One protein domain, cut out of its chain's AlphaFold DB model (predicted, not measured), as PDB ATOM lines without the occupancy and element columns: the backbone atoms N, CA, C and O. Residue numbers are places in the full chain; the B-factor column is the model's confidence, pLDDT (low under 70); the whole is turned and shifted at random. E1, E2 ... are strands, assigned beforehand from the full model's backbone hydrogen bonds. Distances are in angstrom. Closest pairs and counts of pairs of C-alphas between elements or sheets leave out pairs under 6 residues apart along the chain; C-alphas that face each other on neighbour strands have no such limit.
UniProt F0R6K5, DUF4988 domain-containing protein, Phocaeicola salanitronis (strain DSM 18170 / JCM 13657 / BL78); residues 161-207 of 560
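AT A GLANCE: This is residues 161 to 207 of the 560 residues of the protein "DUF4988 domain-containing protein" of Phocaeicola salanitronis (strain DSM 18170 / JCM 13657 / BL78) (UniProt F0R6K5). What is the picture? There is little regular structure: a small antiparallel sheet, E1-E2-E3 in order, a long loop, residues 167 to 187, that reaches from E1 round to E3 and returns to E2, and a tail, residues 201 to 207. What is the make-up? The printed part has 47 residues, no named helix and three strands holding 12 residues: all strand, a meander, each strand the antiparallel neighbour of the one before. How large? It is compact, radius of gyration of the C-alphas 10.1 A, spanning 35 by 19 by 17 A.

HOW THE PARTS SIT: What pairs first? E1, residues 163 to 166, and E2, residues 188 to 191, form an antiparallel hairpin at 155 degrees; N 163 and O 191 are 2.9 A apart. What next? E2 and E3, residues 197 to 200, form an antiparallel hairpin at 146 degrees; N 190 and O 199 are 2.8 A apart. Both are within hydrogen-bond range. Residues 175 to 176 pair parallel with residues 197 to 198 of E3.

IN THESE COORDINATES: Where does E1 begin? C-alpha 163 is at (-43.347, 31.668, -7.086). Where does E3 end? C-alpha 200 is at (-40.513, 30.966, -18.687). How long are the strands? E1 and E2 measure 10.4 A, E3 10.3 A, first to last C-alpha.

THE WHOLE: Which link is long? E1 to E2, 21 residues; the printed part has no cut. Where is pLDDT under 70? At residues 161 to 162, 164, 186 to 187 and 201 to 207.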
ATOM      1  N   THR A 161     -40.781  35.868  -1.542       58.22
ATOM      2  CA  THR A 161     -40.762  34.425  -1.814       58.22
ATOM      3  C   THR A 161     -40.901  34.160  -3.320       58.22
ATOM      4  O   THR A 161     -41.836  34.680  -3.933       58.22
ATOM      5  N   PRO A 162     -40.016  33.355  -3.939       62.59
ATOM      6  CA  PRO A 162     -40.175  32.945  -5.331       62.59
ATOM      7  C   PRO A 162     -41.452  32.128  -5.560       62.59
ATOM      8  O   PRO A 162     -41.762  31.217  -4.793       62.59
ATOM      9  N   GLU A 163     -42.157  32.406  -6.654       74.88
ATOM     10  CA  GLU A 163     -43.347  31.668  -7.086       74.88
ATOM     11  C   GLU A 163     -43.078  30.951  -8.414       74.88
ATOM     12  O   GLU A 163     -42.535  31.545  -9.343       74.88
ATOM     13  N   ILE A 164     -43.522  29.700  -8.550       68.69
ATOM     14  CA  ILE A 164     -43.521  28.971  -9.826       68.69
ATOM     15  C   ILE A 164     -44.961  28.582 -10.166       68.69
ATOM     16  O   ILE A 164     -45.666  28.021  -9.327       68.69
ATOM     17  N   LYS A 165     -45.410  28.892 -11.388       76.25
ATOM     18  CA  LYS A 165     -46.770  28.602 -11.873       76.25
ATOM     19  C   LYS A 165     -46.757  28.100 -13.313       76.25
ATOM     20  O   LYS A 165     -45.917  28.498 -14.119       76.25
ATOM     21  N   LEU A 166     -47.733  27.258 -13.632       72.44
ATOM     22  CA  LEU A 166     -48.071  26.882 -15.003       72.44
ATOM     23  C   LEU A 166     -48.817  28.049 -15.681       72.44
ATOM     24  O   LEU A 166     -49.571  28.766 -15.018       72.44
ATOM     25  N   GLY A 167     -48.622  28.270 -16.982       78.81
ATOM     26  CA  GLY A 167     -49.136  29.447 -17.692       78.81
ATOM     27  C   GLY A 167     -50.660  29.610 -17.659       78.81
ATOM     28  O   GLY A 167     -51.172  30.730 -17.641       78.81
ATOM     29  N   ASN A 168     -51.416  28.516 -17.574       83.06
ATOM     30  CA  ASN A 168     -52.868  28.529 -17.382       83.06
ATOM     31  C   ASN A 168     -53.299  29.043 -15.990       83.06
ATOM     32  O   ASN A 168     -54.392  29.593 -15.875       83.06
ATOM     33  N   LEU A 169     -52.434  28.940 -14.971       81.69
ATOM     34  CA  LEU A 169     -52.631  29.475 -13.616       81.69
ATOM     35  C   LEU A 169     -52.131  30.922 -13.454       81.69
ATOM     36  O   LEU A 169     -52.343  31.523 -12.402       81.69
ATOM     37  N   LEU A 170     -51.470  31.491 -14.466       83.69
ATOM     38  CA  LEU A 170     -51.114  32.909 -14.479       83.69
ATOM     39  C   LEU A 170     -52.332  33.782 -14.800       83.69
ATOM     40  O   LEU A 170     -53.077  33.505 -15.752       83.69
ATOM     41  N   ASP A 171     -52.472  34.880 -14.054       82.50
ATOM     42  CA  ASP A 171     -53.496  35.899 -14.283       82.50
ATOM     43  C   ASP A 171     -53.488  36.404 -15.733       82.50
ATOM     44  O   ASP A 171     -52.453  36.471 -16.402       82.50
ATOM     45  N   SER A 172     -54.654  36.819 -16.233       78.44
ATOM     46  CA  SER A 172     -54.820  37.303 -17.614       78.44
ATOM     47  C   SER A 172     -54.060  38.600 -17.933       78.44
ATOM     48  O   SER A 172     -54.001  39.005 -19.092       78.44
ATOM     49  N   ASN A 173     -53.476  39.245 -16.921       82.75
ATOM     50  CA  ASN A 173     -52.629  40.434 -17.003       82.75
ATOM     51  C   ASN A 173     -51.197  40.201 -16.469       82.75
ATOM     52  O   ASN A 173     -50.489  41.177 -16.201       82.75
ATOM     53  N   ALA A 174     -50.766  38.946 -16.293       85.75
ATOM     54  CA  ALA A 174     -49.413  38.612 -15.850       85.75
ATOM     55  C   ALA A 174     -48.350  39.205 -16.796       85.75
ATOM     56  O   ALA A 174     -48.422  39.046 -18.014       85.75
ATOM     57  N   THR A 175     -47.342  39.892 -16.246       89.81
ATOM     58  CA  THR A 175     -46.284  40.515 -17.061       89.81
ATOM     59  C   THR A 175     -45.175  39.509 -17.356       89.81
ATOM     60  O   THR A 175     -44.207  39.383 -16.601       89.81
ATOM     61  N   ILE A 176     -45.312  38.799 -18.470       87.75
ATOM     62  CA  ILE A 176     -44.315  37.838 -18.942       87.75
ATOM     63  C   ILE A 176     -43.108  38.584 -19.544       87.75
ATOM     64  O   ILE A 176     -43.250  39.623 -20.194       87.75
ATOM     65  N   LYS A 177     -41.897  38.094 -19.256       86.62
ATOM     66  CA  LYS A 177     -40.603  38.677 -19.665       86.62
ATOM     67  C   LYS A 177     -39.861  37.859 -20.720       86.62
ATOM     68  O   LYS A 177     -38.931  38.372 -21.337       86.62
ATOM     69  N   THR A 178     -40.269  36.612 -20.909       73.81
ATOM     70  CA  THR A 178     -39.863  35.708 -21.993       73.81
ATOM     71  C   THR A 178     -40.901  35.752 -23.124       73.81
ATOM     72  O   THR A 178     -41.821  36.563 -23.065       73.81
ATOM     73  N   ASP A 179     -40.744  34.932 -24.170       74.31
ATOM     74  CA  ASP A 179     -41.803  34.643 -25.164       74.31
ATOM     75  C   ASP A 179     -42.461  35.892 -25.801       74.31
ATOM     76  O   ASP A 179     -43.640  35.894 -26.130       74.31
ATOM     77  N   ASN A 180     -41.721  37.004 -25.920       79.38
ATOM     78  CA  ASN A 180     -42.224  38.332 -26.321       79.38
ATOM     79  C   ASN A 180     -43.411  38.889 -25.494       79.38
ATOM     80  O   ASN A 180     -44.016  39.889 -25.888       79.38
ATOM     81  N   GLY A 181     -43.698  38.307 -24.327       81.75
ATOM     82  CA  GLY A 181     -44.843  38.633 -23.474       81.75
ATOM     83  C   GLY A 181     -46.067  37.732 -23.679       81.75
ATOM     84  O   GLY A 181     -47.060  37.925 -22.976       81.75
ATOM     85  N   ASP A 182     -46.010  36.760 -24.595       82.00
ATOM     86  CA  ASP A 182     -47.106  35.825 -24.845       82.00
ATOM     87  C   ASP A 182     -47.210  34.754 -23.746       82.00
ATOM     88  O   ASP A 182     -46.219  34.275 -23.187       82.00
ATOM     89  N   LYS A 183     -48.452  34.372 -23.424       84.56
ATOM     90  CA  LYS A 183     -48.772  33.390 -22.383       84.56
ATOM     91  C   LYS A 183     -49.019  32.016 -22.994       84.56
ATOM     92  O   LYS A 183     -50.050  31.801 -23.628       84.56
ATOM     93  N   ILE A 184     -48.106  31.084 -22.746       80.38
ATOM     94  CA  ILE A 184     -48.212  29.689 -23.177       80.38
ATOM     95  C   ILE A 184     -48.830  28.893 -22.024       80.38
ATOM     96  O   ILE A 184     -48.249  28.806 -20.945       80.38
ATOM     97  N   GLU A 185     -50.042  28.368 -22.217       78.50
ATOM     98  CA  GLU A 185     -50.870  27.824 -21.128       78.50
ATOM     99  C   GLU A 185     -50.256  26.624 -20.391       78.50
ATOM    100  O   GLU A 185     -50.539  26.433 -19.208       78.50
ATOM    101  N   ASP A 186     -49.400  25.842 -21.046       64.44
ATOM    102  CA  ASP A 186     -48.723  24.675 -20.479       64.44
ATOM    103  C   ASP A 186     -47.209  24.861 -20.268       64.44
ATOM    104  O   ASP A 186     -46.518  23.911 -19.899       64.44
ATOM    105  N   ALA A 187     -46.696  26.088 -20.409       67.38
ATOM    106  CA  ALA A 187     -45.329  26.429 -20.019       67.38
ATOM    107  C   ALA A 187     -45.228  26.758 -18.518       67.38
ATOM    108  O   ALA A 187     -46.151  27.313 -17.919       67.38
ATOM    109  N   TRP A 188     -44.080  26.453 -17.912       71.62
ATOM    110  CA  TRP A 188     -43.773  26.816 -16.528       71.62
ATOM    111  C   TRP A 188     -43.067  28.165 -16.465       71.62
ATOM    112  O   TRP A 188     -42.102  28.399 -17.196       71.62
ATOM    113  N   TYR A 189     -43.505  29.022 -15.546       76.56
ATOM    114  CA  TYR A 189     -42.953  30.351 -15.317       76.56
ATOM    115  C   TYR A 189     -42.528  30.537 -13.855       76.56
ATOM    116  O   TYR A 189     -43.236  30.122 -12.937       76.56
ATOM    117  N   LEU A 190     -41.399  31.217 -13.650       77.56
ATOM    118  CA  LEU A 190     -40.858  31.649 -12.360       77.56
ATOM    119  C   LEU A 190     -41.061  33.164 -12.181       77.56
ATOM    120  O   LEU A 190     -40.738  33.946 -13.077       77.56
ATOM    121  N   SER A 191     -41.525  33.570 -11.002       81.38
ATOM    122  CA  SER A 191     -41.480  34.940 -10.488       81.38
ATOM    123  C   SER A 191     -40.612  34.982  -9.228       81.38
ATOM    124  O   SER A 191     -40.611  34.053  -8.424       81.38
ATOM    125  N   VAL A 192     -39.869  36.073  -9.054       74.44
ATOM    126  CA  VAL A 192     -39.036  36.352  -7.866       74.44
ATOM    127  C   VAL A 192     -39.362  37.724  -7.263       74.44
ATOM    128  O   VAL A 192     -38.539  38.341  -6.595       74.44
ATOM    129  N   ASP A 193     -40.553  38.244  -7.568       75.00
ATOM    130  CA  ASP A 193     -40.957  39.622  -7.291       75.00
ATOM    131  C   ASP A 193     -42.434  39.748  -6.871       75.00
ATOM    132  O   ASP A 193     -43.064  40.774  -7.129       75.00
ATOM    133  N   GLU A 194     -42.970  38.738  -6.172       78.19
ATOM    134  CA  GLU A 194     -44.377  38.640  -5.717       78.19
ATOM    135  C   GLU A 194     -45.374  38.586  -6.891       78.19
ATOM    136  O   GLU A 194     -46.334  39.357  -6.964       78.19
ATOM    137  N   GLY A 195     -45.083  37.747  -7.888       77.75
ATOM    138  CA  GLY A 195     -45.939  37.531  -9.053       77.75
ATOM    139  C   GLY A 195     -46.029  38.713 -10.022       77.75
ATOM    140  O   GLY A 195     -46.852  38.680 -10.943       77.75
ATOM    141  N   LYS A 196     -45.207  39.761  -9.856       83.62
ATOM    142  CA  LYS A 196     -45.247  40.961 -10.708       83.62
ATOM    143  C   LYS A 196     -44.687  40.688 -12.100       83.62
ATOM    144  O   LYS A 196     -45.232  41.210 -13.073       83.62
ATOM    145  N   THR A 197     -43.628  39.887 -12.217       87.25
ATOM    146  CA  THR A 197     -43.041  39.489 -13.500       87.25
ATOM    147  C   THR A 197     -42.737  37.998 -13.561       87.25
ATOM    148  O   THR A 197     -42.379  37.374 -12.566       87.25
ATOM    149  N   TRP A 198     -42.908  37.424 -14.755       88.31
ATOM    150  CA  TRP A 198     -42.857  35.980 -14.982       88.31
ATOM    151  C   TRP A 198     -41.877  35.637 -16.100       88.31
ATOM    152  O   TRP A 198     -41.954  36.186 -17.201       88.31
ATOM    153  N   TYR A 199     -40.963  34.713 -15.826       81.31
ATOM    154  CA  TYR A 199     -39.951  34.231 -16.760       81.31
ATOM    155  C   TYR A 199     -40.199  32.754 -17.035       81.31
ATOM    156  O   TYR A 199     -40.211  31.959 -16.098       81.31
ATOM    157  N   ARG A 200     -40.391  32.371 -18.299       78.44
ATOM    158  CA  ARG A 200     -40.513  30.966 -18.687       78.44
ATOM    159  C   ARG A 200     -39.232  30.212 -18.339       78.44
ATOM    160  O   ARG A 200     -38.132  30.659 -18.656       78.44
ATOM    161  N   VAL A 201     -39.405  29.066 -17.690       67.06
ATOM    162  CA  VAL A 201     -38.335  28.157 -17.253       67.06
ATOM    163  C   VAL A 201     -38.458  26.753 -17.862       67.06
ATOM    164  O   VAL A 201     -37.551  25.942 -17.692       67.06
ATOM    165  N   SER A 202     -39.530  26.465 -18.612       62.00
ATOM    166  CA  SER A 202     -39.660  25.257 -19.442       62.00
ATOM    167  C   SER A 202     -39.210  25.499 -20.889       62.00
ATOM    168  O   SER A 202     -39.441  26.573 -21.442       62.00
ATOM    169  N   GLY A 203     -38.612  24.486 -21.522       52.62
ATOM    170  CA  GLY A 203     -38.241  24.525 -22.943       52.62
ATOM    171  C   GLY A 203     -39.436  24.457 -23.906       52.62
ATOM    172  O   GLY A 203     -40.595  24.448 -23.480       52.62
ATOM    173  N   GLU A 204     -39.130  24.416 -25.202       53.12
ATOM    174  CA  GLU A 204     -40.049  24.041 -26.289       53.12
ATOM    175  C   GLU A 204     -39.763  22.606 -26.733       53.12
ATOM    176  O   GLU A 204     -38.623  22.141 -26.621       53.12
ATOM    177  N   ASP A 205     -40.789  21.918 -27.233       54.00
ATOM    178  CA  ASP A 205     -40.621  20.622 -27.888       54.00
ATOM    179  C   ASP A 205     -39.803  20.808 -29.179       54.00
ATOM    180  O   ASP A 205     -39.979  21.782 -29.911       54.00
ATOM    181  N   GLY A 206     -38.888  19.879 -29.465       53.56
ATOM    182  CA  GLY A 206     -38.091  19.920 -30.691       53.56
ATOM    183  C   GLY A 206     -38.888  19.459 -31.912       53.56
ATOM    184  O   GLY A 206     -39.390  18.333 -31.927       53.56
ATOM    185  N   ASP A 207     -38.953  20.296 -32.948       58.16
ATOM    186  CA  ASP A 207     -39.551  19.934 -34.237       58.16
ATOM    187  C   ASP A 207     -38.700  18.897 -35.008       58.16
ATOM    188  O   ASP A 207     -37.465  18.993 -35.034       58.16
TER     189      ASP A 207